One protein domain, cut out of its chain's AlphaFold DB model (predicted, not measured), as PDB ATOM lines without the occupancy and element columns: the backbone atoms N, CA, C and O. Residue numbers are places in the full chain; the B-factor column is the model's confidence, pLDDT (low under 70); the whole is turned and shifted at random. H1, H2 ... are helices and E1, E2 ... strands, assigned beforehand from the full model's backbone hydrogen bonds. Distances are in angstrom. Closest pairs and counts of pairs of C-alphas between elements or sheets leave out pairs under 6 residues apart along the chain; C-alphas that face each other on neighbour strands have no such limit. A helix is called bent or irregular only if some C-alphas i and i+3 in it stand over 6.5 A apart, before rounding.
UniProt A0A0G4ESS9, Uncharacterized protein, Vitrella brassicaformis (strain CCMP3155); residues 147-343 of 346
ATOM      1  N   LEU A 147     190.588 173.110 112.517       90.75
ATOM      2  CA  LEU A 147     189.230 172.626 112.764       90.75
ATOM      3  C   LEU A 147     188.853 171.511 111.776       90.75
ATOM      4  O   LEU A 147     188.168 170.567 112.156       90.75
ATOM      5  N   GLY A 148     189.312 171.564 110.526       88.75
ATOM      6  CA  GLY A 148     189.192 170.506 109.517       88.75
ATOM      7  C   GLY A 148     189.778 169.166 109.966       88.75
ATOM      8  O   GLY A 148     189.093 168.147 109.953       88.75
ATOM      9  N   GLU A 149     191.031 169.180 110.401       90.75
ATOM     10  CA  GLU A 149     191.798 168.001 110.813       90.75
ATOM     11  C   GLU A 149     191.286 167.349 112.106       90.75
ATOM     12  O   GLU A 149     191.478 166.146 112.304       90.75
ATOM     13  N   LEU A 150     190.590 168.105 112.965       91.88
ATOM     14  CA  LEU A 150     190.038 167.601 114.224       91.88
ATOM     15  C   LEU A 150     189.127 166.377 114.032       91.88
ATOM     16  O   LEU A 150     189.130 165.484 114.875       91.88
ATOM     17  N   SER A 151     188.385 166.277 112.922       87.81
ATOM     18  CA  SER A 151     187.564 165.084 112.660       87.81
ATOM     19  C   SER A 151     188.413 163.822 112.480       87.81
ATOM     20  O   SER A 151     188.013 162.743 112.910       87.81
ATOM     21  N   GLY A 152     189.594 163.959 111.868       89.38
ATOM     22  CA  GLY A 152     190.555 162.866 111.725       89.38
ATOM     23  C   GLY A 152     191.159 162.465 113.068       89.38
ATOM     24  O   GLY A 152     191.211 161.278 113.378       89.38
ATOM     25  N   ALA A 153     191.531 163.446 113.897       91.88
ATOM     26  CA  ALA A 153     192.026 163.200 115.253       91.88
ATOM     27  C   ALA A 153     190.984 162.476 116.123       91.88
ATOM     28  O   ALA A 153     191.314 161.513 116.811       91.88
ATOM     29  N   VAL A 154     189.710 162.873 116.030       93.12
ATOM     30  CA  VAL A 154     188.596 162.194 116.711       93.12
ATOM     31  C   VAL A 154     188.441 160.750 116.237       93.12
ATOM     32  O   VAL A 154     188.297 159.853 117.063       93.12
ATOM     33  N   MET A 155     188.501 160.497 114.929       91.19
ATOM     34  CA  MET A 155     188.414 159.132 114.402       91.19
ATOM     35  C   MET A 155     189.580 158.264 114.890       91.19
ATOM     36  O   MET A 155     189.382 157.114 115.279       91.19
ATOM     37  N   TRP A 156     190.792 158.821 114.900       92.19
ATOM     38  CA  TRP A 156     191.969 158.127 115.407       92.19
ATOM     39  C   TRP A 156     191.846 157.823 116.907       92.19
ATOM     40  O   TRP A 156     192.122 156.696 117.306       92.19
ATOM     41  N   ALA A 157     191.316 158.757 117.705       94.69
ATOM     42  CA  ALA A 157     191.051 158.565 119.134       94.69
ATOM     43  C   ALA A 157     190.076 157.405 119.402       94.69
ATOM     44  O   ALA A 157     190.318 156.567 120.268       94.69
ATOM     45  N   ILE A 158     188.982 157.336 118.637       92.94
ATOM     46  CA  ILE A 158     187.992 156.253 118.743       92.94
ATOM     47  C   ILE A 158     188.630 154.913 118.385       92.94
ATOM     48  O   ILE A 158     188.458 153.939 119.113       92.94
ATOM     49  N   ASN A 159     189.380 154.869 117.280       92.88
ATOM     50  CA  ASN A 159     190.062 153.653 116.849       92.88
ATOM     51  C   ASN A 159     191.084 153.190 117.889       92.88
ATOM     52  O   ASN A 159     191.110 152.008 118.205       92.88
ATOM     53  N   ALA A 160     191.874 154.104 118.457       93.88
ATOM     54  CA  ALA A 160     192.834 153.782 119.508       93.88
ATOM     55  C   ALA A 160     192.146 153.159 120.733       93.88
ATOM     56  O   ALA A 160     192.595 152.131 121.229       93.88
ATOM     57  N   ALA A 161     191.015 153.720 121.171       95.31
ATOM     58  CA  ALA A 161     190.287 153.207 122.329       95.31
ATOM     59  C   ALA A 161     189.561 151.874 122.083       95.31
ATOM     60  O   ALA A 161     189.467 151.050 122.994       95.31
ATOM     61  N   LEU A 162     189.028 151.653 120.877       93.69
ATOM     62  CA  LEU A 162     188.240 150.461 120.548       93.69
ATOM     63  C   LEU A 162     189.060 149.333 119.905       93.69
ATOM     64  O   LEU A 162     188.556 148.211 119.839       93.69
ATOM     65  N   SER A 163     190.300 149.581 119.457       93.38
ATOM     66  CA  SER A 163     191.149 148.550 118.828       93.38
ATOM     67  C   SER A 163     191.293 147.306 119.704       93.38
ATOM     68  O   SER A 163     191.014 146.217 119.201       93.38
ATOM     69  N   PRO A 164     191.608 147.413 121.014       93.38
ATOM     70  CA  PRO A 164     191.755 146.225 121.850       93.38
ATOM     71  C   PRO A 164     190.466 145.398 121.914       93.38
ATOM     72  O   PRO A 164     190.508 144.179 121.748       93.38
ATOM     73  N   GLN A 165     189.304 146.043 122.075       93.12
ATOM     74  CA  GLN A 165     188.010 145.360 122.045       93.12
ATOM     75  C   GLN A 165     187.774 144.677 120.699       93.12
ATOM     76  O   GLN A 165     187.380 143.511 120.669       93.12
ATOM     77  N   HIS A 166     187.993 145.387 119.595       89.50
ATOM     78  CA  HIS A 166     187.761 144.871 118.252       89.50
ATOM     79  C   HIS A 166     188.621 143.631 117.970       89.50
ATOM     80  O   HIS A 166     188.093 142.591 117.566       89.50
ATOM     81  N   ASP A 167     189.920 143.709 118.251       90.62
ATOM     82  CA  ASP A 167     190.883 142.647 117.958       90.62
ATOM     83  C   ASP A 167     190.587 141.378 118.769       90.62
ATOM     84  O   ASP A 167     190.544 140.269 118.223       90.62
ATOM     85  N   HIS A 168     190.270 141.534 120.057       90.25
ATOM     86  CA  HIS A 168     189.906 140.407 120.915       90.25
ATOM     87  C   HIS A 168     188.528 139.838 120.577       90.25
ATOM     88  O   HIS A 168     188.360 138.620 120.585       90.25
ATOM     89  N   SER A 169     187.554 140.677 120.216       88.75
ATOM     90  CA  SER A 169     186.232 140.211 119.775       88.75
ATOM     91  C   SER A 169     186.341 139.372 118.501       88.75
ATOM     92  O   SER A 169     185.699 138.330 118.387       88.75
ATOM     93  N   MET A 170     187.198 139.777 117.559       87.44
ATOM     94  CA  MET A 170     187.466 139.020 116.334       87.44
ATOM     95  C   MET A 170     188.134 137.669 116.611       87.44
ATOM     96  O   MET A 170     187.808 136.678 115.954       87.44
ATOM     97  N   LEU A 171     189.048 137.607 117.582       88.75
ATOM     98  CA  LEU A 171     189.666 136.353 118.009       88.75
ATOM     99  C   LEU A 171     188.652 135.439 118.711       88.75
ATOM    100  O   LEU A 171     188.500 134.278 118.336       88.75
ATOM    101  N   LEU A 172     187.912 135.969 119.688       86.56
ATOM    102  CA  LEU A 172     186.906 135.229 120.452       86.56
ATOM    103  C   LEU A 172     185.797 134.685 119.557       86.56
ATOM    104  O   LEU A 172     185.404 133.535 119.712       86.56
ATOM    105  N   ALA A 173     185.346 135.452 118.569       83.62
ATOM    106  CA  ALA A 173     184.357 134.984 117.608       83.62
ATOM    107  C   ALA A 173     184.797 133.732 116.829       83.62
ATOM    108  O   ALA A 173     183.951 132.936 116.425       83.62
ATOM    109  N   ARG A 174     186.109 133.544 116.624       82.81
ATOM    110  CA  ARG A 174     186.674 132.348 115.977       82.81
ATOM    111  C   ARG A 174     186.861 131.187 116.950       82.81
ATOM    112  O   ARG A 174     186.771 130.039 116.532       82.81
ATOM    113  N   LEU A 175     187.141 131.478 118.221       83.75
ATOM    114  CA  LEU A 175     187.442 130.469 119.240       83.75
ATOM    115  C   LEU A 175     186.195 129.934 119.952       83.75
ATOM    116  O   LEU A 175     186.145 128.748 120.261       83.75
ATOM    117  N   LEU A 176     185.179 130.771 120.189       78.62
ATOM    118  CA  LEU A 176     183.943 130.384 120.881       78.62
ATOM    119  C   LEU A 176     183.232 129.179 120.239       78.62
ATOM    120  O   LEU A 176     182.805 128.307 120.993       78.62
ATOM    121  N   PRO A 177     183.148 129.053 118.897       76.12
ATOM    122  CA  PRO A 177     182.571 127.866 118.262       76.12
ATOM    123  C   PRO A 177     183.398 126.585 118.443       76.12
ATOM    124  O   PRO A 177     182.870 125.492 118.262       76.12
ATOM    125  N   LEU A 178     184.693 126.708 118.756       75.12
ATOM    126  CA  LEU A 178     185.611 125.580 118.948       75.12
ATOM    127  C   LEU A 178     185.676 125.115 120.406       75.12
ATOM    128  O   LEU A 178     186.198 124.035 120.682       75.12
ATOM    129  N   ALA A 179     185.189 125.928 121.345       69.38
ATOM    130  CA  ALA A 179     185.160 125.563 122.750       69.38
ATOM    131  C   ALA A 179     184.125 124.440 122.986       69.38
ATOM    132  O   ALA A 179     183.013 124.511 122.459       69.38
ATOM    133  N   PRO A 180     184.467 123.393 123.757       63.59
ATOM    134  CA  PRO A 180     183.507 122.360 124.120       63.59
ATOM    135  C   PRO A 180     182.452 122.953 125.062       63.59
ATOM    136  O   PRO A 180     182.771 123.336 126.185       63.59
ATOM    137  N   HIS A 181     181.199 123.015 124.605       63.75
ATOM    138  CA  HIS A 181     180.051 123.451 125.407       63.75
ATOM    139  C   HIS A 181     179.167 122.246 125.753       63.75
ATOM    140  O   HIS A 181     179.000 121.322 124.954       63.75
ATOM    141  N   HIS A 182     178.615 122.224 126.967       53.53
ATOM    142  CA  HIS A 182     177.797 121.120 127.488       53.53
ATOM    143  C   HIS A 182     176.319 121.234 127.070       53.53
ATOM    144  O   HIS A 182     175.419 121.052 127.885       53.53
ATOM    145  N   ASP A 183     176.064 121.525 125.795       58.38
ATOM    146  CA  ASP A 183     174.706 121.738 125.269       58.38
ATOM    147  C   ASP A 183     174.063 120.418 124.787       58.38
ATOM    148  O   ASP A 183     172.882 120.368 124.442       58.38
ATOM    149  N   GLY A 184     174.855 119.342 124.727       57.44
ATOM    150  CA  GLY A 184     174.419 117.996 124.353       57.44
ATOM    151  C   GLY A 184     173.843 117.211 125.533       57.44
ATOM    152  O   GLY A 184     174.227 117.412 126.685       57.44
ATOM    153  N   ALA A 185     172.940 116.269 125.248       57.72
ATOM    154  CA  ALA A 185     172.457 115.335 126.257       57.72
ATOM    155  C   ALA A 185     173.629 114.512 126.829       57.72
ATOM    156  O   ALA A 185     174.432 113.938 126.088       57.72
ATOM    157  N   HIS A 186     173.720 114.452 128.159       57.09
ATOM    158  CA  HIS A 186     174.680 113.611 128.877       57.09
ATOM    159  C   HIS A 186     174.651 112.169 128.317       57.09
ATOM    160  O   HIS A 186     173.552 111.636 128.146       57.09
ATOM    161  N   PRO A 187     175.792 111.491 128.052       62.12
ATOM    162  CA  PRO A 187     177.174 111.797 128.448       62.12
ATOM    163  C   PRO A 187     178.063 112.403 127.341       62.12
ATOM    164  O   PRO A 187     179.276 112.483 127.528       62.12
ATOM    165  N   TYR A 188     177.511 112.799 126.189       58.06
ATOM    166  CA  TYR A 188     178.314 113.198 125.025       58.06
ATOM    167  C   TYR A 188     178.236 114.715 124.774       58.06
ATOM    168  O   TYR A 188     177.249 115.183 124.199       58.06
ATOM    169  N   PRO A 189     179.254 115.509 125.163       54.84
ATOM    170  CA  PRO A 189     179.316 116.910 124.761       54.84
ATOM    171  C   PRO A 189     179.444 116.983 123.234       54.84
ATOM    172  O   PRO A 189     180.362 116.410 122.650       54.84
ATOM    173  N   SER A 190     178.497 117.656 122.582       52.34
ATOM    174  CA  SER A 190     178.526 117.919 121.140       52.34
ATOM    175  C   SER A 190     178.926 119.380 120.919       52.34
ATOM    176  O   SER A 190     178.386 120.239 121.616       52.34
ATOM    177  N   PRO A 191     179.827 119.703 119.972       53.22
ATOM    178  CA  PRO A 191     180.085 121.091 119.599       53.22
ATOM    179  C   PRO A 191     178.783 121.718 119.083       53.22
ATOM    180  O   PRO A 191     178.090 121.130 118.249       53.22
ATOM    181  N   SER A 192     178.405 122.877 119.619       52.31
ATOM    182  CA  SER A 192     177.099 123.480 119.363       52.31
ATOM    183  C   SER A 192     176.911 123.780 117.871       52.31
ATOM    184  O   SER A 192     177.666 124.546 117.279       52.31
ATOM    185  N   ASN A 193     175.814 123.292 117.287       51.34
ATOM    186  CA  ASN A 193     175.317 123.698 115.963       51.34
ATOM    187  C   ASN A 193     174.763 125.144 115.948       51.34
ATOM    188  O   ASN A 193     173.996 125.503 115.052       51.34
ATOM    189  N   MET A 194     175.103 125.988 116.935       49.03
ATOM    190  CA  MET A 194     174.694 127.394 116.966       49.03
ATOM    191  C   MET A 194     175.383 128.144 115.826       49.03
ATOM    192  O   MET A 194     176.488 128.669 115.960       49.03
ATOM    193  N   ALA A 195     174.697 128.166 114.690       46.19
ATOM    194  CA  ALA A 195     175.077 128.847 113.474       46.19
ATOM    195  C   ALA A 195     175.345 130.339 113.740       46.19
ATOM    196  O   ALA A 195     174.424 131.111 113.992       46.19
ATOM    197  N   PHE A 196     176.624 130.713 113.675       50.78
ATOM    198  CA  PHE A 196     177.217 131.977 113.207       50.78
ATOM    199  C   PHE A 196     176.754 133.356 113.740       50.78
ATOM    200  O   PHE A 196     177.503 134.313 113.566       50.78
ATOM    201  N   ALA A 197     175.615 133.517 114.419       51.16
ATOM    202  CA  ALA A 197     175.092 134.831 114.826       51.16
ATOM    203  C   ALA A 197     175.274 135.195 116.322       51.16
ATOM    204  O   ALA A 197     175.656 136.336 116.594       51.16
ATOM    205  N   PRO A 198     175.077 134.294 117.313       62.78
ATOM    206  CA  PRO A 198     175.194 134.663 118.733       62.78
ATOM    207  C   PRO A 198     176.639 134.948 119.169       62.78
ATOM    208  O   PRO A 198     176.881 135.818 120.005       62.78
ATOM    209  N   HIS A 199     177.608 134.244 118.576       68.19
ATOM    210  CA  HIS A 199     179.011 134.266 119.006       68.19
ATOM    211  C   HIS A 199     179.682 135.619 118.803       68.19
ATOM    212  O   HIS A 199     180.448 136.042 119.659       68.19
ATOM    213  N   MET A 200     179.363 136.329 117.716       74.00
ATOM    214  CA  MET A 200     179.905 137.672 117.463       74.00
ATOM    215  C   MET A 200     179.439 138.677 118.522       74.00
ATOM    216  O   MET A 200     180.236 139.483 118.989       74.00
ATOM    217  N   SER A 201     178.168 138.600 118.928       81.56
ATOM    218  CA  SER A 201     177.590 139.471 119.961       81.56
ATOM    219  C   SER A 201     178.164 139.167 121.343       81.56
ATOM    220  O   SER A 201     178.529 140.078 122.084       81.56
ATOM    221  N   ILE A 202     178.308 137.882 121.678       84.19
ATOM    222  CA  ILE A 202     178.939 137.445 122.928       84.19
ATOM    223  C   ILE A 202     180.410 137.877 122.955       84.19
ATOM    224  O   ILE A 202     180.842 138.493 123.926       84.19
ATOM    225  N   ALA A 203     181.158 137.628 121.878       86.56
ATOM    226  CA  ALA A 203     182.550 138.044 121.746       86.56
ATOM    227  C   ALA A 203     182.709 139.562 121.878       86.56
ATOM    228  O   ALA A 203     183.599 140.006 122.596       86.56
ATOM    229  N   TRP A 204     181.818 140.345 121.261       90.00
ATOM    230  CA  TRP A 204     181.803 141.803 121.374       90.00
ATOM    231  C   TRP A 204     181.590 142.279 122.813       90.00
ATOM    232  O   TRP A 204     182.306 143.161 123.288       90.00
ATOM    233  N   LYS A 205     180.644 141.658 123.530       89.44
ATOM    234  CA  LYS A 205     180.379 141.950 124.946       89.44
ATOM    235  C   LYS A 205     181.533 141.547 125.861       89.44
ATOM    236  O   LYS A 205     181.800 142.251 126.824       89.44
ATOM    237  N   ILE A 206     182.226 140.446 125.571       87.81
ATOM    238  CA  ILE A 206     183.437 140.056 126.309       87.81
ATOM    239  C   ILE A 206     184.578 141.036 126.000       87.81
ATOM    240  O   ILE A 206     185.265 141.498 126.906       87.81
ATOM    241  N   GLY A 207     184.754 141.415 124.733       89.31
ATOM    242  CA  GLY A 207     185.751 142.400 124.319       89.31
ATOM    243  C   GLY A 207     185.533 143.783 124.940       89.31
ATOM    244  O   GLY A 207     186.497 144.521 125.116       89.31
ATOM    245  N   ALA A 208     184.303 144.124 125.334       91.69
ATOM    246  CA  ALA A 208     183.975 145.375 126.021       91.69
ATOM    247  C   ALA A 208     184.638 145.531 127.403       91.69
ATOM    248  O   ALA A 208     184.548 146.601 127.989       91.69
ATOM    249  N   PHE A 209     185.307 144.508 127.942       91.81
ATOM    250  CA  PHE A 209     186.158 144.649 129.132       91.81
ATOM    251  C   PHE A 209     187.576 145.140 128.810       91.81
ATOM    252  O   PHE A 209     188.327 145.463 129.725       91.81
ATOM    253  N   LEU A 210     187.947 145.173 127.529       93.44
ATOM    254  CA  LEU A 210     189.312 145.436 127.074       93.44
ATOM    255  C   LEU A 210     189.475 146.795 126.389       93.44
ATOM    256  O   LEU A 210     190.600 147.165 126.080       93.44
ATOM    257  N   TYR A 211     188.392 147.533 126.123       94.12
ATOM    258  CA  TYR A 211     188.502 148.871 125.534       94.12
ATOM    259  C   TYR A 211     189.267 149.832 126.457       94.12
ATOM    260  O   TYR A 211     189.177 149.754 127.683       94.12
ATOM    261  N   GLU A 212     189.990 150.773 125.855       94.44
ATOM    262  CA  GLU A 212     190.863 151.706 126.566       94.44
ATOM    263  C   GLU A 212     190.343 153.146 126.438       94.44
ATOM    264  O   GLU A 212     190.775 153.897 125.560       94.44
ATOM    265  N   PRO A 213     189.422 153.596 127.313       92.12
ATOM    266  CA  PRO A 213     188.868 154.948 127.225       92.12
ATOM    267  C   PRO A 213     189.932 156.041 127.422       92.12
ATOM    268  O   PRO A 213     189.806 157.139 126.877       92.12
ATOM    269  N   SER A 214     191.007 155.746 128.159       93.88
ATOM    270  CA  SER A 214     192.145 156.651 128.340       93.88
ATOM    271  C   SER A 214     192.899 156.926 127.041       93.88
ATOM    272  O   SER A 214     193.371 158.047 126.863       93.88
ATOM    273  N   ALA A 215     192.982 155.960 126.119       94.06
ATOM    274  CA  ALA A 215     193.679 156.140 124.847       94.06
ATOM    275  C   ALA A 215     193.021 157.243 124.007       94.06
ATOM    276  O   ALA A 215     193.707 158.131 123.505       94.06
ATOM    277  N   ALA A 216     191.683 157.269 123.951       93.12
ATOM    278  CA  ALA A 216     190.957 158.332 123.261       93.12
ATOM    279  C   ALA A 216     191.230 159.714 123.871       93.12
ATOM    280  O   ALA A 216     191.408 160.691 123.146       93.12
ATOM    281  N   VAL A 217     191.281 159.804 125.202       92.44
ATOM    282  CA  VAL A 217     191.581 161.059 125.903       92.44
ATOM    283  C   VAL A 217     192.991 161.549 125.578       92.44
ATOM    284  O   VAL A 217     193.148 162.717 125.234       92.44
ATOM    285  N   VAL A 218     193.989 160.664 125.645       93.75
ATOM    286  CA  VAL A 218     195.387 160.994 125.325       93.75
ATOM    287  C   VAL A 218     195.497 161.515 123.896       93.75
ATOM    288  O   VAL A 218     196.056 162.584 123.685       93.75
ATOM    289  N   THR A 219     194.883 160.834 122.928       93.88
ATOM    290  CA  THR A 219     194.885 161.269 121.529       93.88
ATOM    291  C   THR A 219     194.267 162.657 121.328       93.88
ATOM    292  O   THR A 219     194.791 163.472 120.567       93.88
ATOM    293  N   ILE A 220     193.140 162.947 121.986       94.44
ATOM    294  CA  ILE A 220     192.503 164.268 121.883       94.44
ATOM    295  C   ILE A 220     193.373 165.343 122.538       94.44
ATOM    296  O   ILE A 220     193.489 166.433 121.982       94.44
ATOM    297  N   ASP A 221     194.000 165.038 123.671       92.81
ATOM    298  CA  ASP A 221     194.886 165.953 124.391       92.81
ATOM    299  C   ASP A 221     196.203 166.215 123.628       92.81
ATOM    300  O   ASP A 221     196.742 167.319 123.684       92.81
ATOM    301  N   GLU A 222     196.696 165.246 122.851       92.25
ATOM    302  CA  GLU A 222     197.828 165.431 121.929       92.25
ATOM    303  C   GLU A 222     197.488 166.380 120.771       92.25
ATOM    304  O   GLU A 222     198.349 167.131 120.307       92.25
ATOM    305  N   TYR A 223     196.237 166.369 120.298       94.38
ATOM    306  CA  TYR A 223     195.794 167.263 119.230       94.38
ATOM    307  C   TYR A 223     195.400 168.653 119.751       94.38
ATOM    308  O   TYR A 223     195.827 169.662 119.195       94.38
ATOM    309  N   LEU A 224     194.586 168.732 120.806       94.62
ATOM    310  CA  LEU A 224     194.151 169.972 121.454       94.62
ATOM    311  C   LEU A 224     194.968 170.193 122.728       94.62
ATOM    312  O   LEU A 224     194.548 169.836 123.824       94.62
ATOM    313  N   ILE A 225     196.139 170.800 122.560       92.38
ATOM    314  CA  ILE A 225     197.154 170.961 123.611       92.38
ATOM    315  C   ILE A 225     196.656 171.866 124.747       92.38
ATOM    316  O   ILE A 225     196.873 171.588 125.924       92.38
ATOM    317  N   GLY A 226     196.000 172.975 124.396       88.06
ATOM    318  CA  GLY A 226     195.581 173.992 125.355       88.06
ATOM    319  C   GLY A 226     194.211 173.714 125.960       88.06
ATOM    320  O   GLY A 226     193.337 173.109 125.335       88.06
ATOM    321  N   GLU A 227     193.988 174.210 127.175       86.75
ATOM    322  CA  GLU A 227     192.648 174.233 127.760       86.75
ATOM    323  C   GLU A 227     191.726 175.144 126.942       86.75
ATOM    324  O   GLU A 227     191.998 176.326 126.731       86.75
ATOM    325  N   SER A 228     190.618 174.582 126.462       88.50
ATOM    326  CA  SER A 228     189.616 175.310 125.688       88.50
ATOM    327  C   SER A 228     188.230 174.679 125.855       88.50
ATOM    328  O   SER A 228     188.118 173.482 126.153       88.50
ATOM    329  N   PRO A 229     187.142 175.443 125.639       90.06
ATOM    330  CA  PRO A 229     185.800 174.870 125.556       90.06
ATOM    331  C   PRO A 229     185.707 173.779 124.482       90.06
ATOM    332  O   PRO A 229     185.096 172.742 124.718       90.06
ATOM    333  N   LEU A 230     186.368 173.969 123.331       92.12
ATOM    334  CA  LEU A 230     186.426 172.968 122.264       92.12
ATOM    335  C   LEU A 230     187.019 171.641 122.760       92.12
ATOM    336  O   LEU A 230     186.403 170.594 122.564       92.12
ATOM    337  N   ARG A 231     188.165 171.682 123.452       93.75
ATOM    338  CA  ARG A 231     188.807 170.488 124.026       93.75
ATOM    339  C   ARG A 231     187.897 169.766 125.005       93.75
ATOM    340  O   ARG A 231     187.697 168.564 124.859       93.75
ATOM    341  N   ARG A 232     187.307 170.485 125.965       92.88
ATOM    342  CA  ARG A 232     186.413 169.893 126.976       92.88
ATOM    343  C   ARG A 232     185.198 169.222 126.336       92.88
ATOM    344  O   ARG A 232     184.910 168.066 126.642       92.88
ATOM    345  N   ARG A 233     184.550 169.904 125.387       93.94
ATOM    346  CA  ARG A 233     183.383 169.385 124.659       93.94
ATOM    347  C   ARG A 233     183.705 168.138 123.853       93.94
ATOM    348  O   ARG A 233     183.001 167.137 123.962       93.94
ATOM    349  N   VAL A 234     184.780 168.181 123.066       94.81
ATOM    350  CA  VAL A 234     185.194 167.055 122.219       94.81
ATOM    351  C   VAL A 234     185.633 165.874 123.075       94.81
ATOM    352  O   VAL A 234     185.190 164.760 122.822       94.81
ATOM    353  N   ARG A 235     186.424 166.102 124.128       94.50
ATOM    354  CA  ARG A 235     186.858 165.050 125.055       94.50
ATOM    355  C   ARG A 235     185.671 164.359 125.726       94.50
ATOM    356  O   ARG A 235     185.625 163.131 125.748       94.50
ATOM    357  N   ALA A 236     184.701 165.123 126.229       94.19
ATOM    358  CA  ALA A 236     183.505 164.566 126.857       94.19
ATOM    359  C   ALA A 236     182.633 163.787 125.856       94.19
ATOM    360  O   ALA A 236     182.197 162.675 126.151       94.19
ATOM    361  N   ALA A 237     182.427 164.331 124.652       94.56
ATOM    362  CA  ALA A 237     181.664 163.661 123.605       94.56
ATOM    363  C   ALA A 237     182.342 162.356 123.150       94.56
ATOM    364  O   ALA A 237     181.695 161.313 123.087       94.56
ATOM    365  N   VAL A 238     183.651 162.376 122.884       95.00
ATOM    366  CA  VAL A 238     184.403 161.176 122.487       95.00
ATOM    367  C   VAL A 238     184.379 160.128 123.596       95.00
ATOM    368  O   VAL A 238     184.105 158.968 123.306       95.00
ATOM    369  N   GLY A 239     184.584 160.524 124.856       93.69
ATOM    370  CA  GLY A 239     184.506 159.607 125.996       93.69
ATOM    371  C   GLY A 239     183.147 158.911 126.090       93.69
ATOM    372  O   GLY A 239     183.086 157.683 126.141       93.69
ATOM    373  N   HIS A 240     182.057 159.679 126.001       94.06
ATOM    374  CA  HIS A 240     180.701 159.126 126.006       94.06
ATOM    375  C   HIS A 240     180.437 158.189 124.815       94.06
ATOM    376  O   HIS A 240     179.790 157.149 124.965       94.06
ATOM    377  N   PHE A 241     180.932 158.543 123.625       94.56
ATOM    378  CA  PHE A 241     180.786 157.705 122.438       94.56
ATOM    379  C   PHE A 241     181.553 156.392 122.574       94.56
ATOM    380  O   PHE A 241     180.986 155.351 122.269       94.56
ATOM    381  N   VAL A 242     182.803 156.423 123.046       94.69
ATOM    382  CA  VAL A 242     183.630 155.224 123.260       94.69
ATOM    383  C   VAL A 242     182.973 154.294 124.277       94.69
ATOM    384  O   VAL A 242     182.824 153.107 124.000       94.69
ATOM    385  N   GLU A 243     182.498 154.828 125.404       93.56
ATOM    386  CA  GLU A 243     181.774 154.050 126.416       93.56
ATOM    387  C   GLU A 243     180.499 153.419 125.834       93.56
ATOM    388  O   GLU A 243     180.243 152.225 126.010       93.56
ATOM    389  N   SER A 244     179.711 154.198 125.086       92.44
ATOM    390  CA  SER A 244     178.479 153.720 124.450       92.44
ATOM    391  C   SER A 244     178.758 152.677 123.366       92.44
ATOM    392  O   SER A 244     178.049 151.675 123.271       92.44
ATOM    393  N   ALA A 245     179.796 152.886 122.557       92.00
ATOM    394  CA  ALA A 245     180.219 151.959 121.519       92.00
ATOM    395  C   ALA A 245     180.663 150.633 122.133       92.00
ATOM    396  O   ALA A 245     180.210 149.583 121.685       92.00
ATOM    397  N   ALA A 246     181.467 150.671 123.195       91.81
ATOM    398  CA  ALA A 246     181.974 149.468 123.836       91.81
ATOM    399  C   ALA A 246     180.872 148.669 124.542       91.81
ATOM    400  O   ALA A 246     180.758 147.461 124.341       91.81
ATOM    401  N   THR A 247     180.040 149.341 125.343       90.00
ATOM    402  CA  THR A 247     179.149 148.675 126.312       90.00
ATOM    403  C   THR A 247     177.712 148.490 125.827       90.00
ATOM    404  O   THR A 247     176.997 147.623 126.332       90.00
ATOM    405  N   GLN A 248     177.259 149.290 124.858       88.88
ATOM    406  CA  GLN A 248     175.847 149.329 124.459       88.88
ATOM    407  C   GLN A 248     175.588 148.776 123.055       88.88
ATOM    408  O   GLN A 248     174.423 148.627 122.673       88.88
ATOM    409  N   THR A 249     176.625 148.466 122.283       89.00
ATOM    410  CA  THR A 249     176.468 147.844 120.962       89.00
ATOM    411  C   THR A 249     176.718 146.346 121.022       89.00
ATOM    412  O   THR A 249     177.280 145.830 121.990       89.00
ATOM    413  N   SER A 250     176.258 145.628 119.999       84.81
ATOM    414  CA  SER A 250     176.505 144.188 119.876       84.81
ATOM    415  C   SER A 250     177.472 143.818 118.748       84.81
ATOM    416  O   SER A 250     177.815 142.648 118.585       84.81
ATOM    417  N   SER A 251     177.913 144.799 117.957       84.69
ATOM    418  CA  SER A 251     178.863 144.593 116.866       84.69
ATOM    419  C   SER A 251     179.466 145.909 116.376       84.69
ATOM    420  O   SER A 251     178.843 146.967 116.467       84.69
ATOM    421  N   ASN A 252     180.624 145.825 115.716       84.00
ATOM    422  CA  ASN A 252     181.253 146.971 115.051       84.00
ATOM    423  C   ASN A 252     180.347 147.632 113.991       84.00
ATOM    424  O   ASN A 252     180.430 148.832 113.741       84.00
ATOM    425  N   ARG A 253     179.442 146.859 113.376       82.31
ATOM    426  CA  ARG A 253     178.504 147.368 112.367       82.31
ATOM    427  C   ARG A 253     177.511 148.373 112.954       82.31
ATOM    428  O   ARG A 253     177.116 149.296 112.254       82.31
ATOM    429  N   GLU A 254     177.128 148.225 114.221       84.38
ATOM    430  CA  GLU A 254     176.289 149.214 114.916       84.38
ATOM    431  C   GLU A 254     177.056 150.504 115.232       84.38
ATOM    432  O   GLU A 254     176.458 151.575 115.289       84.38
ATOM    433  N   VAL A 255     178.375 150.412 115.422       82.94
ATOM    434  CA  VAL A 255     179.238 151.567 115.704       82.94
ATOM    435  C   VAL A 255     179.447 152.402 114.442       82.94
ATOM    436  O   VAL A 255     179.206 153.609 114.449       82.94
ATOM    437  N   VAL A 256     179.863 151.753 113.352       79.25
ATOM    438  CA  VAL A 256     180.252 152.413 112.094       79.25
ATOM    439  C   VAL A 256     179.049 152.714 111.189       79.25
ATOM    440  O   VAL A 256     179.112 153.618 110.358       79.25
ATOM    441  N   GLY A 257     177.938 151.992 111.352       79.69
ATOM    442  CA  GLY A 257     176.830 152.015 110.400       79.69
ATOM    443  C   GLY A 257     177.157 151.220 109.130       79.69
ATOM    444  O   GLY A 257     178.110 150.439 109.078       79.69
ATOM    445  N   GLY A 258     176.342 151.375 108.087       74.88
ATOM    446  CA  GLY A 258     176.566 150.719 106.794       74.88
ATOM    447  C   GLY A 258     175.280 150.500 106.010       74.88
ATOM    448  O   GLY A 258     174.279 151.149 106.266       74.88
ATOM    449  N   MET A 259     175.274 149.566 105.063       71.06
ATOM    450  CA  MET A 259     174.053 149.180 104.343       71.06
ATOM    451  C   MET A 259     173.469 147.907 104.948       71.06
ATOM    452  O   MET A 259     174.219 146.956 105.162       71.06
ATOM    453  N   ALA A 260     172.164 147.846 105.207       64.50
ATOM    454  CA  ALA A 260     171.461 146.640 105.646       64.50
ATOM    455  C   ALA A 260     170.288 146.314 104.719       64.50
ATOM    456  O   ALA A 260     169.574 147.209 104.283       64.50
ATOM    457  N   SER A 261     170.079 145.027 104.430       62.28
ATOM    458  CA  SER A 261     168.912 144.584 103.667       62.28
ATOM    459  C   SER A 261     167.720 144.442 104.610       62.28
ATOM    460  O   SER A 261     167.719 143.569 105.478       62.28
ATOM    461  N   VAL A 262     166.719 145.305 104.458       62.66
ATOM    462  CA  VAL A 262     165.444 145.229 105.180       62.66
ATOM    463  C   VAL A 262     164.375 144.872 104.153       62.66
ATOM    464  O   VAL A 262     164.053 145.670 103.277       62.66
ATOM    465  N   GLY A 263     163.879 143.632 104.201       65.62
ATOM    466  CA  GLY A 263     162.877 143.142 103.245       65.62
ATOM    467  C   GLY A 263     163.372 143.054 101.794       65.62
ATOM    468  O   GLY A 263     162.585 143.250 100.875       65.62
ATOM    469  N   GLY A 264     164.670 142.809 101.572       67.56
ATOM    470  CA  GLY A 264     165.274 142.748 100.233       67.56
ATOM    471  C   GLY A 264     165.728 144.102  99.675       67.56
ATOM    472  O   GLY A 264     166.422 144.136  98.663       67.56
ATOM    473  N   VAL A 265     165.417 145.210 100.358       60.06
ATOM    474  CA  VAL A 265     165.852 146.564  99.986       60.06
ATOM    475  C   VAL A 265     167.062 146.965 100.823       60.06
ATOM    476  O   VAL A 265     167.058 146.820 102.042       60.06
ATOM    477  N   MET A 266     168.110 147.467 100.171       61.91
ATOM    478  CA  MET A 266     169.296 147.989 100.851       61.91
ATOM    479  C   MET A 266     169.003 149.379 101.422       61.91
ATOM    480  O   MET A 266     168.771 150.322 100.672       61.91
ATOM    481  N   VAL A 267     169.019 149.493 102.748       66.56
ATOM    482  CA  VAL A 267     168.796 150.732 103.501       66.56
ATOM    483  C   VAL A 267     170.088 151.132 104.210       66.56
ATOM    484  O   VAL A 267     170.787 150.280 104.766       66.56
ATOM    485  N   THR A 268     170.413 152.423 104.209       70.25
ATOM    486  CA  THR A 268     171.524 152.979 104.987       70.25
ATOM    487  C   THR A 268     171.184 152.966 106.477       70.25
ATOM    488  O   THR A 268     170.198 153.545 106.930       70.25
ATOM    489  N   VAL A 269     172.014 152.287 107.260       67.44
ATOM    490  CA  VAL A 269     171.979 152.286 108.719       67.44
ATOM    491  C   VAL A 269     172.931 153.379 109.199       67.44
ATOM    492  O   VAL A 269     174.127 153.304 108.889       67.44
ATOM    493  N   PRO A 270     172.435 154.392 109.931       69.44
ATOM    494  CA  PRO A 270     173.295 155.438 110.456       69.44
ATOM    495  C   PRO A 270     174.300 154.857 111.467       69.44
ATOM    496  O   PRO A 270     173.996 153.857 112.126       69.44
ATOM    497  N   PRO A 271     175.486 155.475 111.612       82.25
ATOM    498  CA  PRO A 271     176.426 155.130 112.677       82.25
ATOM    499  C   PRO A 271     175.795 155.348 114.057       82.25
ATOM    500  O   PRO A 271     174.753 155.998 114.177       82.25
ATOM    501  N   LEU A 272     176.439 154.842 115.110       86.44
ATOM    502  CA  LEU A 272     175.914 154.889 116.476       86.44
ATOM    503  C   LEU A 272     175.446 156.298 116.891       86.44
ATOM    504  O   LEU A 272     176.242 157.218 117.098       86.44
ATOM    505  N   GLN A 273     174.135 156.431 117.095       88.75
ATOM    506  CA  GLN A 273     173.487 157.644 117.595       88.75
ATOM    507  C   GLN A 273     173.273 157.553 119.111       88.75
ATOM    508  O   GLN A 273     172.166 157.298 119.590       88.75
ATOM    509  N   CYS A 274     174.358 157.701 119.871       90.38
ATOM    510  CA  CYS A 274     174.327 157.626 121.336       90.38
ATOM    511  C   CYS A 274     173.967 158.957 122.021       90.38
ATOM    512  O   CYS A 274     173.779 158.980 123.235       90.38
ATOM    513  N   PHE A 275     173.823 160.048 121.269       92.50
ATOM    514  CA  PHE A 275     173.450 161.353 121.808       92.50
ATOM    515  C   PHE A 275     171.988 161.677 121.533       92.50
ATOM    516  O   PHE A 275     171.370 161.175 120.590       92.50
ATOM    517  N   ALA A 276     171.448 162.561 122.359       91.56
ATOM    518  CA  ALA A 276     170.079 163.017 122.296       91.56
ATOM    519  C   ALA A 276     170.023 164.537 122.482       91.56
ATOM    520  O   ALA A 276     170.646 165.073 123.395       91.56
ATOM    521  N   VAL A 277     169.262 165.222 121.637       90.94
ATOM    522  CA  VAL A 277     169.001 166.661 121.721       90.94
ATOM    523  C   VAL A 277     167.545 166.857 122.111       90.94
ATOM    524  O   VAL A 277     166.646 166.329 121.454       90.94
ATOM    525  N   ARG A 278     167.306 167.597 123.194       90.00
ATOM    526  CA  ARG A 278     165.955 167.942 123.648       90.00
ATOM    527  C   ARG A 278     165.418 169.153 122.882       90.00
ATOM    528  O   ARG A 278     165.955 170.252 123.005       90.00
ATOM    529  N   GLU A 279     164.307 168.967 122.175       87.19
ATOM    530  CA  GLU A 279     163.617 169.984 121.374       87.19
ATOM    531  C   GLU A 279     162.193 170.186 121.920       87.19
ATOM    532  O   GLU A 279     161.201 169.660 121.421       87.19
ATOM    533  N   GLY A 280     162.085 170.923 123.029       83.75
ATOM    534  CA  GLY A 280     160.814 171.067 123.742       83.75
ATOM    535  C   GLY A 280     160.347 169.725 124.316       83.75
ATOM    536  O   GLY A 280     160.973 169.202 125.236       83.75
ATOM    537  N   ALA A 281     159.246 169.186 123.779       80.44
ATOM    538  CA  ALA A 281     158.683 167.896 124.186       80.44
ATOM    539  C   ALA A 281     159.255 166.694 123.409       80.44
ATOM    540  O   ALA A 281     159.052 165.554 123.827       80.44
ATOM    541  N   SER A 282     159.955 166.920 122.291       85.38
ATOM    542  CA  SER A 282     160.568 165.856 121.493       85.38
ATOM    543  C   SER A 282     162.056 165.694 121.812       85.38
ATOM    544  O   SER A 282     162.717 166.575 122.371       85.38
ATOM    545  N   VAL A 283     162.593 164.521 121.469       87.44
ATOM    546  CA  VAL A 283     164.018 164.212 121.593       87.44
ATOM    547  C   VAL A 283     164.516 163.661 120.264       87.44
ATOM    548  O   VAL A 283     164.020 162.639 119.787       87.44
ATOM    549  N   ARG A 284     165.515 164.321 119.680       89.25
ATOM    550  CA  ARG A 284     166.165 163.908 118.433       89.25
ATOM    551  C   ARG A 284     167.475 163.189 118.737       89.25
ATOM    552  O   ARG A 284     168.264 163.667 119.547       89.25
ATOM    553  N   ARG A 285     167.722 162.041 118.102       88.75
ATOM    554  CA  ARG A 285     168.986 161.299 118.254       88.75
ATOM    555  C   ARG A 285     170.037 161.809 117.275       88.75
ATOM    556  O   ARG A 285     169.724 162.050 116.114       88.75
ATOM    557  N   VAL A 286     171.273 161.949 117.746       89.88
ATOM    558  CA  VAL A 286     172.413 162.418 116.941       89.88
ATOM    559  C   VAL A 286     173.657 161.566 117.198       89.88
ATOM    560  O   VAL A 286     173.767 160.889 118.226       89.88
ATOM    561  N   GLY A 287     174.582 161.548 116.238       89.06
ATOM    562  CA  GLY A 287     175.859 160.849 116.343       89.06
ATOM    563  C   GLY A 287     176.972 161.747 116.878       89.06
ATOM    564  O   GLY A 287     176.819 162.959 117.041       89.06
ATOM    565  N   LEU A 288     178.138 161.146 117.132       90.12
ATOM    566  CA  LEU A 288     179.328 161.890 117.560       90.12
ATOM    567  C   LEU A 288     179.759 162.935 116.526       90.12
ATOM    568  O   LEU A 288     180.222 164.013 116.889       90.12
ATOM    569  N   ARG A 289     179.583 162.625 115.239       87.50
ATOM    570  CA  ARG A 289     179.912 163.526 114.134       87.50
ATOM    571  C   ARG A 289     179.183 164.860 114.261       87.50
ATOM    572  O   ARG A 289     179.822 165.902 114.150       87.50
ATOM    573  N   GLU A 290     177.877 164.835 114.505       88.75
ATOM    574  CA  GLU A 290     177.060 166.041 114.671       88.75
ATOM    575  C   GLU A 290     177.530 166.867 115.876       88.75
ATOM    576  O   GLU A 290     177.664 168.085 115.776       88.75
ATOM    577  N   VAL A 291     177.850 166.203 116.991       90.94
ATOM    578  CA  VAL A 291     178.312 166.863 118.223       90.94
ATOM    579  C   VAL A 291     179.685 167.514 118.046       90.94
ATOM    580  O   VAL A 291     179.884 168.668 118.429       90.94
ATOM    581  N   VAL A 292     180.632 166.810 117.425       91.44
ATOM    582  CA  VAL A 292     181.974 167.343 117.144       91.44
ATOM    583  C   VAL A 292     181.906 168.466 116.113       91.44
ATOM    584  O   VAL A 292     182.592 169.476 116.265       91.44
ATOM    585  N   HIS A 293     181.058 168.336 115.090       89.75
ATOM    586  CA  HIS A 293     180.849 169.407 114.117       89.75
ATOM    587  C   HIS A 293     180.265 170.660 114.764       89.75
ATOM    588  O   HIS A 293     180.792 171.748 114.550       89.75
ATOM    589  N   ARG A 294     179.274 170.513 115.651       90.75
ATOM    590  CA  ARG A 294     178.752 171.633 116.443       90.75
ATOM    591  C   ARG A 294     179.849 172.317 117.261       90.75
ATOM    592  O   ARG A 294     179.927 173.541 117.266       90.75
ATOM    593  N   ALA A 295     180.741 171.557 117.898       91.31
ATOM    594  CA  ALA A 295     181.862 172.133 118.644       91.31
ATOM    595  C   ALA A 295     182.816 172.942 117.746       91.31
ATOM    596  O   ALA A 295     183.241 174.032 118.127       91.31
ATOM    597  N   ARG A 296     183.102 172.442 116.537       90.75
ATOM    598  CA  ARG A 296     183.931 173.131 115.533       90.75
ATOM    599  C   ARG A 296     183.272 174.414 115.032       90.75
ATOM    600  O   ARG A 296     183.950 175.430 114.914       90.75
ATOM    601  N   MET A 297     181.963 174.379 114.772       87.94
ATOM    602  CA  MET A 297     181.190 175.549 114.347       87.94
ATOM    603  C   MET A 297     181.161 176.640 115.417       87.94
ATOM    604  O   MET A 297     181.365 177.806 115.094       87.94
ATOM    605  N   ASP A 298     180.954 176.275 116.684       88.25
ATOM    606  CA  ASP A 298     180.974 177.234 117.791       88.25
ATOM    607  C   ASP A 298     182.332 177.938 117.907       88.25
ATOM    608  O   ASP A 298     182.386 179.138 118.170       88.25
ATOM    609  N   GLU A 299     183.429 177.201 117.712       87.88
ATOM    610  CA  GLU A 299     184.773 177.776 117.720       87.88
ATOM    611  C   GLU A 299     184.984 178.705 116.512       87.88
ATOM    612  O   GLU A 299     185.404 179.847 116.673       87.88
ATOM    613  N   ALA A 300     184.607 178.275 115.307       86.12
ATOM    614  CA  ALA A 300     184.677 179.103 114.102       86.12
ATOM    615  C   ALA A 300     183.888 180.411 114.217       86.12
ATOM    616  O   ALA A 300     184.418 181.488 113.923       86.12
ATOM    617  N   ALA A 301     182.645 180.324 114.694       83.88
ATOM    618  CA  ALA A 301     181.753 181.464 114.853       83.88
ATOM    619  C   ALA A 301     182.306 182.487 115.854       83.88
ATOM    620  O   ALA A 301     182.236 183.690 115.608       83.88
ATOM    621  N   ARG A 302     182.927 182.033 116.954       81.31
ATOM    622  CA  ARG A 302     183.559 182.932 117.939       81.31
ATOM    623  C   ARG A 302     184.712 183.751 117.366       81.31
ATOM    624  O   ARG A 302     185.038 184.803 117.919       81.31
ATOM    625  N   HIS A 303     185.344 183.285 116.292       75.12
ATOM    626  CA  HIS A 303     186.608 183.841 115.812       75.12
ATOM    627  C   HIS A 303     186.544 184.410 114.388       75.12
ATOM    628  O   HIS A 303     187.545 184.927 113.886       75.12
ATOM    629  N   GLY A 304     185.350 184.430 113.789       71.88
ATOM    630  CA  GLY A 304     185.093 185.059 112.494       71.88
ATOM    631  C   GLY A 304     185.622 184.253 111.311       71.88
ATOM    632  O   GLY A 304     186.041 184.844 110.319       71.88
ATOM    633  N   VAL A 305     185.645 182.923 111.433       77.31
ATOM    634  CA  VAL A 305     185.792 182.021 110.284       77.31
ATOM    635  C   VAL A 305     184.481 182.050 109.490       77.31
ATOM    636  O   VAL A 305     183.406 182.060 110.089       77.31
ATOM    637  N   GLU A 306     184.569 182.099 108.160       70.88
ATOM    638  CA  GLU A 306     183.394 182.199 107.286       70.88
ATOM    639  C   GLU A 306     182.420 181.029 107.490       70.88
ATOM    640  O   GLU A 306     182.815 179.867 107.643       70.88
ATOM    641  N   GLU A 307     181.126 181.345 107.481       64.25
ATOM    642  CA  GLU A 307     180.061 180.352 107.573       64.25
ATOM    643  C   GLU A 307     180.142 179.389 106.377       64.25
ATOM    644  O   GLU A 307     180.260 179.813 105.229       64.25
ATOM    645  N   GLY A 308     180.145 178.081 106.645       65.25
ATOM    646  CA  GLY A 308     180.321 177.051 105.613       65.25
ATOM    647  C   GLY A 308     181.775 176.736 105.229       65.25
ATOM    648  O   GLY A 308     181.999 175.790 104.479       65.25
ATOM    649  N   ALA A 309     182.782 177.431 105.778       70.69
ATOM    650  CA  ALA A 309     184.192 177.090 105.532       70.69
ATOM    651  C   ALA A 309     184.606 175.747 106.164       70.69
ATOM    652  O   ALA A 309     185.569 175.106 105.738       70.69
ATOM    653  N   ILE A 310     183.877 175.309 107.195       70.25
ATOM    654  CA  ILE A 310     184.108 174.038 107.875       70.25
ATOM    655  C   ILE A 310     183.128 173.007 107.347       70.25
ATOM    656  O   ILE A 310     181.952 173.000 107.695       70.25
ATOM    657  N   ASN A 311     183.651 172.058 106.584       70.56
ATOM    658  CA  ASN A 311     182.878 170.894 106.187       70.56
ATOM    659  C   ASN A 311     182.628 169.981 107.396       70.56
ATOM    660  O   ASN A 311     183.542 169.707 108.189       70.56
ATOM    661  N   LYS A 312     181.410 169.427 107.481       62.66
ATOM    662  CA  LYS A 312     180.981 168.454 108.508       62.66
ATOM    663  C   LYS A 312     181.912 167.232 108.631       62.66
ATOM    664  O   LYS A 312     181.907 166.567 109.663       62.66
ATOM    665  N   GLY A 313     182.771 166.984 107.630       56.75
ATOM    666  CA  GLY A 313     183.750 165.884 107.613       56.75
ATOM    667  C   GLY A 313     183.056 164.519 107.539       56.75
ATOM    668  O   GLY A 313     181.851 164.461 107.731       56.75
ATOM    669  N   PHE A 314     183.764 163.425 107.241       53.16
ATOM    670  CA  PHE A 314     183.218 162.083 106.901       53.16
ATOM    671  C   PHE A 314     182.512 161.985 105.525       53.16
ATOM    672  O   PHE A 314     181.352 161.600 105.433       53.16
ATOM    673  N   ASN A 315     183.239 162.316 104.451       41.00
ATOM    674  CA  ASN A 315     182.977 161.984 103.035       41.00
ATOM    675  C   ASN A 315     181.717 162.506 102.310       41.00
ATOM    676  O   ASN A 315     181.750 162.518 101.085       41.00
ATOM    677  N   GLU A 316     180.673 163.012 102.973       46.38
ATOM    678  CA  GLU A 316     179.506 163.602 102.282       46.38
ATOM    679  C   GLU A 316     178.967 164.862 102.977       46.38
ATOM    680  O   GLU A 316     178.885 164.942 104.213       46.38
ATOM    681  N   HIS A 317     178.585 165.857 102.166       45.88
ATOM    682  CA  HIS A 317     177.973 167.115 102.599       45.88
ATOM    683  C   HIS A 317     176.516 166.865 103.019       45.88
ATOM    684  O   HIS A 317     175.562 167.175 102.315       45.88
ATOM    685  N   LEU A 318     176.350 166.243 104.181       55.41
ATOM    686  CA  LEU A 318     175.067 166.149 104.867       55.41
ATOM    687  C   LEU A 318     174.865 167.489 105.581       55.41
ATOM    688  O   LEU A 318     175.751 167.891 106.334       55.41
ATOM    689  N   GLY A 319     173.773 168.195 105.288       59.19
ATOM    690  CA  GLY A 319     173.534 169.565 105.756       59.19
ATOM    691  C   GLY A 319     173.720 169.771 107.268       59.19
ATOM    692  O   GLY A 319     173.664 168.837 108.071       59.19
ATOM    693  N   ASP A 320     173.922 171.027 107.669       63.91
ATOM    694  CA  ASP A 320     174.245 171.386 109.058       63.91
ATOM    695  C   ASP A 320     173.038 171.380 110.005       63.91
ATOM    696  O   ASP A 320     173.210 171.544 111.212       63.91
ATOM    697  N   GLN A 321     171.824 171.154 109.489       66.75
ATOM    698  CA  GLN A 321     170.578 171.191 110.266       66.75
ATOM    699  C   GLN A 321     170.630 170.258 111.484       66.75
ATOM    700  O   GLN A 321     170.268 170.659 112.587       66.75
ATOM    701  N   ASP A 322     171.199 169.060 111.329       70.12
ATOM    702  CA  ASP A 322     171.306 168.093 112.427       70.12
ATOM    703  C   ASP A 322     172.267 168.524 113.547       70.12
ATOM    704  O   ASP A 322     172.242 167.956 114.641       70.12
ATOM    705  N   CYS A 323     173.117 169.520 113.291       79.31
ATOM    706  CA  CYS A 323     174.162 169.976 114.207       79.31
ATOM    707  C   CYS A 323     173.744 171.225 114.996       79.31
ATOM    708  O   CYS A 323     174.471 171.654 115.888       79.31
ATOM    709  N   GLN A 324     172.593 171.827 114.689       82.94
ATOM    710  CA  GLN A 324     172.131 173.048 115.343       82.94
ATOM    711  C   GLN A 324     171.416 172.719 116.658       82.94
ATOM    712  O   GLN A 324     170.274 172.269 116.661       82.94
ATOM    713  N   PHE A 325     172.100 172.929 117.787       86.69
ATOM    714  CA  PHE A 325     171.518 172.803 119.127       86.69
ATOM    715  C   PHE A 325     172.326 173.567 120.186       86.69
ATOM    716  O   PHE A 325     173.507 173.883 120.001       86.69
ATOM    717  N   SER A 326     171.697 173.866 121.324       88.00
ATOM    718  CA  SER A 326     172.390 174.376 122.511       88.00
ATOM    719  C   SER A 326     173.014 173.228 123.303       88.00
ATOM    720  O   SER A 326     172.401 172.175 123.466       88.00
ATOM    721  N   TRP A 327     174.207 173.434 123.861       89.12
ATOM    722  CA  TRP A 327     174.900 172.427 124.678       89.12
ATOM    723  C   TRP A 327     174.095 171.987 125.908       89.12
ATOM    724  O   TRP A 327     174.129 170.820 126.280       89.12
ATOM    725  N   GLN A 328     173.262 172.875 126.459       88.69
ATOM    726  CA  GLN A 328     172.345 172.552 127.561       88.69
ATOM    727  C   GLN A 328     171.243 171.552 127.163       88.69
ATOM    728  O   GLN A 328     170.671 170.880 128.020       88.69
ATOM    729  N   GLN A 329     170.931 171.449 125.867       90.06
ATOM    730  CA  GLN A 329     169.942 170.509 125.330       90.06
ATOM    731  C   GLN A 329     170.544 169.133 125.030       90.06
ATOM    732  O   GLN A 329     169.789 168.210 124.721       90.06
ATOM    733  N   LEU A 330     171.872 168.992 125.093       92.50
ATOM    734  CA  LEU A 330     172.571 167.756 124.771       92.50
ATOM    735  C   LEU A 330     172.551 166.791 125.963       92.50
ATOM    736  O   LEU A 330     172.861 167.130 127.107       92.50
ATOM    737  N   GLY A 331     172.199 165.549 125.674       91.94
ATOM    738  CA  GLY A 331     172.112 164.483 126.651       91.94
ATOM    739  C   GLY A 331     172.196 163.110 126.006       91.94
ATOM    740  O   GLY A 331     172.667 162.945 124.879       91.94
ATOM    741  N   ARG A 332     171.694 162.118 126.733       91.69
ATOM    742  CA  ARG A 332     171.493 160.745 126.278       91.69
ATOM    743  C   ARG A 332     170.111 160.257 126.690       91.69
ATOM    744  O   ARG A 332     169.508 160.791 127.618       91.69
ATOM    745  N   ILE A 333     169.624 159.224 126.016       88.50
ATOM    746  CA  ILE A 333     168.431 158.494 126.450       88.50
ATOM    747  C   ILE A 333     168.909 157.296 127.263       88.50
ATOM    748  O   ILE A 333     169.648 156.457 126.749       88.50
ATOM    749  N   ASP A 334     168.502 157.227 128.524       85.00
ATOM    750  CA  ASP A 334     168.776 156.077 129.373       85.00
ATOM    751  C   ASP A 334     168.040 154.841 128.835       85.00
ATOM    752  O   ASP A 334     166.844 154.884 128.551       85.00
ATOM    753  N   ARG A 335     168.757 153.728 128.656       76.62
ATOM    754  CA  ARG A 335     168.185 152.524 128.033       76.62
ATOM    755  C   ARG A 335     167.203 151.772 128.929       76.62
ATOM    756  O   ARG A 335     166.383 151.034 128.394       76.62
ATOM    757  N   GLN A 336     167.303 151.913 130.248       80.38
ATOM    758  CA  GLN A 336     166.452 151.181 131.189       80.38
ATOM    759  C   GLN A 336     165.123 151.902 131.399       80.38
ATOM    760  O   GLN A 336     164.066 151.280 131.434       80.38
ATOM    761  N   THR A 337     165.185 153.224 131.518       84.94
ATOM    762  CA  THR A 337     164.040 154.081 131.839       84.94
ATOM    763  C   THR A 337     163.434 154.752 130.609       84.94
ATOM    764  O   THR A 337     162.299 155.216 130.663       84.94
ATOM    765  N   GLY A 338     164.175 154.839 129.499       84.81
ATOM    766  CA  GLY A 338     163.779 155.597 128.310       84.81
ATOM    767  C   GLY A 338     163.804 157.116 128.512       84.81
ATOM    768  O   GLY A 338     163.392 157.857 127.619       84.81
ATOM    769  N   LEU A 339     164.274 157.595 129.669       87.62
ATOM    770  CA  LEU A 339     164.259 159.008 130.033       87.62
ATOM    771  C   LEU A 339     165.503 159.738 129.525       87.62
ATOM    772  O   LEU A 339     166.589 159.175 129.393       87.62
ATOM    773  N   PHE A 340     165.343 161.032 129.261       89.00
ATOM    774  CA  PHE A 340     166.457 161.901 128.899       89.00
ATOM    775  C   PHE A 340     167.312 162.227 130.127       89.00
ATOM    776  O   PHE A 340     166.799 162.735 131.126       89.00
ATOM    777  N   VAL A 341     168.624 162.053 129.996       89.75
ATOM    778  CA  VAL A 341     169.639 162.419 130.988       89.75
ATOM    779  C   VAL A 341     170.598 163.428 130.359       89.75
ATOM    780  O   VAL A 341     171.154 163.167 129.295       89.75
ATOM    781  N   SER A 342     170.795 164.586 130.996       88.56
ATOM    782  CA  SER A 342     171.768 165.582 130.521       88.56
ATOM    783  C   SER A 342     173.196 165.061 130.691       88.56
ATOM    784  O   SER A 342     173.504 164.425 131.697       88.56
ATOM    785  N   LEU A 343     174.063 165.336 129.712       85.81
ATOM    786  CA  LEU A 343     175.474 164.938 129.756       85.81
ATOM    787  C   LEU A 343     176.383 165.995 130.402       85.81
ATOM    788  O   LEU A 343     177.556 165.711 130.623       85.81
TER     789      LEU A 343
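This is residues 147 to 343 of the 346 residues of an uncharacterized protein of Vitrella brassicaformis (strain CCMP3155) (UniProt A0A0G4ESS9). Four helices, H1a, H3, H4 and H6, make an up-and-down bundle, each running against the one before it; H1b, the second arm of the bent first helix, runs on beyond it, with H2 folded back on it after a long loop. Beside the bundle, near H4 and H6, is a small, strongly twisted antiparallel sheet, in the order E4 E3 E5 E6, while E1 and E2 make a separate antiparallel hairpin. The printed part has 197 residues with seven named helices and six named strands, in the order H1 H2 H3 H4 H5 E1 E2 E3 E4 H6 H7 E5 E6; its class is mixed. It is only just loose, close to compact, with a radius of gyration of the C-alphas of 19.9 A, and spans 75 by 38 by 32 A.

Start at H1, residues 147 to 178, the hub, assigned as one helix by its hydrogen bonds but bent: C-alphas 161 and 164 are 7.2 A apart, and its arms H1a, residues 147 to 161, and H1b, residues 164 to 178, stand at 38 degrees, only just a steep tilt. H1b and H2, residues 198 to 207, form a helical hairpin, closest at the C-alphas of Gln 165 and Gly 207, 4.4 A. H3, residues 213 to 223, touches H1a, closest at the C-alphas of Ala 157 and Ala 216, 4.1 A, at a shallow tilt of 27 degrees, opposite ways. H3 and H4, residues 229 to 248, form another helical hairpin. H5, residues 252 to 256, is near H4. In the hairpin of E1, residues 258 to 262, and E2, residues 265 to 269, N 260 and O 267 are 2.8 A apart, within hydrogen-bond range. E3, residues 275 to 279, and E4, residues 282 to 286, form a hairpin with N 277 and O 284 at 2.8 A. H6, residues 288 to 303, touches H4, closest at the C-alphas of Leu 230 and Ala 295, 5.9 A, at a shallow tilt of 2 degrees, opposite ways. H7, residues 320 to 323, touches H6 at its residues 290 to 294 alone. E5, residues 330 to 333, pairs with E3 through N 276 and O 331, 2.8 A, and forms a hairpin with E6, residues 340 to 342, through N 332 and O 341, 2.8 A. E4, H6 H7 and E5 form a split strand-helix-strand unit, two strands running the same way with E3 between them, its crossover right-handed. H6 and H7 only graze the sheet. Every O i to N i+4 pair is within hydrogen-bond range in H2, H3, H4, H5 and H6, against 9 of 11 in H1a and 8 of 11 in H1b; H7 is too short for one.

Find C-alpha 147 at (189.230, 172.626, 112.764), where H1a begins; each arm is 21.7 A long. H4 runs 27.4 A to C-alpha 248 at (175.847, 149.329, 124.459), and H6 runs 23.2 A. E6 ends at C-alpha 342, (171.768, 165.582, 130.521).

The C-alphas of Pro 187 and Gly 304, the two farthest apart, are 75.4 A apart. The printed part has no cut; its long links are H1 to H2 and H6 to H7. Mean pLDDT of the printed part is 81.5, with residues 179 to 199, 260 to 267, 269 to 270, 307 to 308 and 312 to 321 under 70.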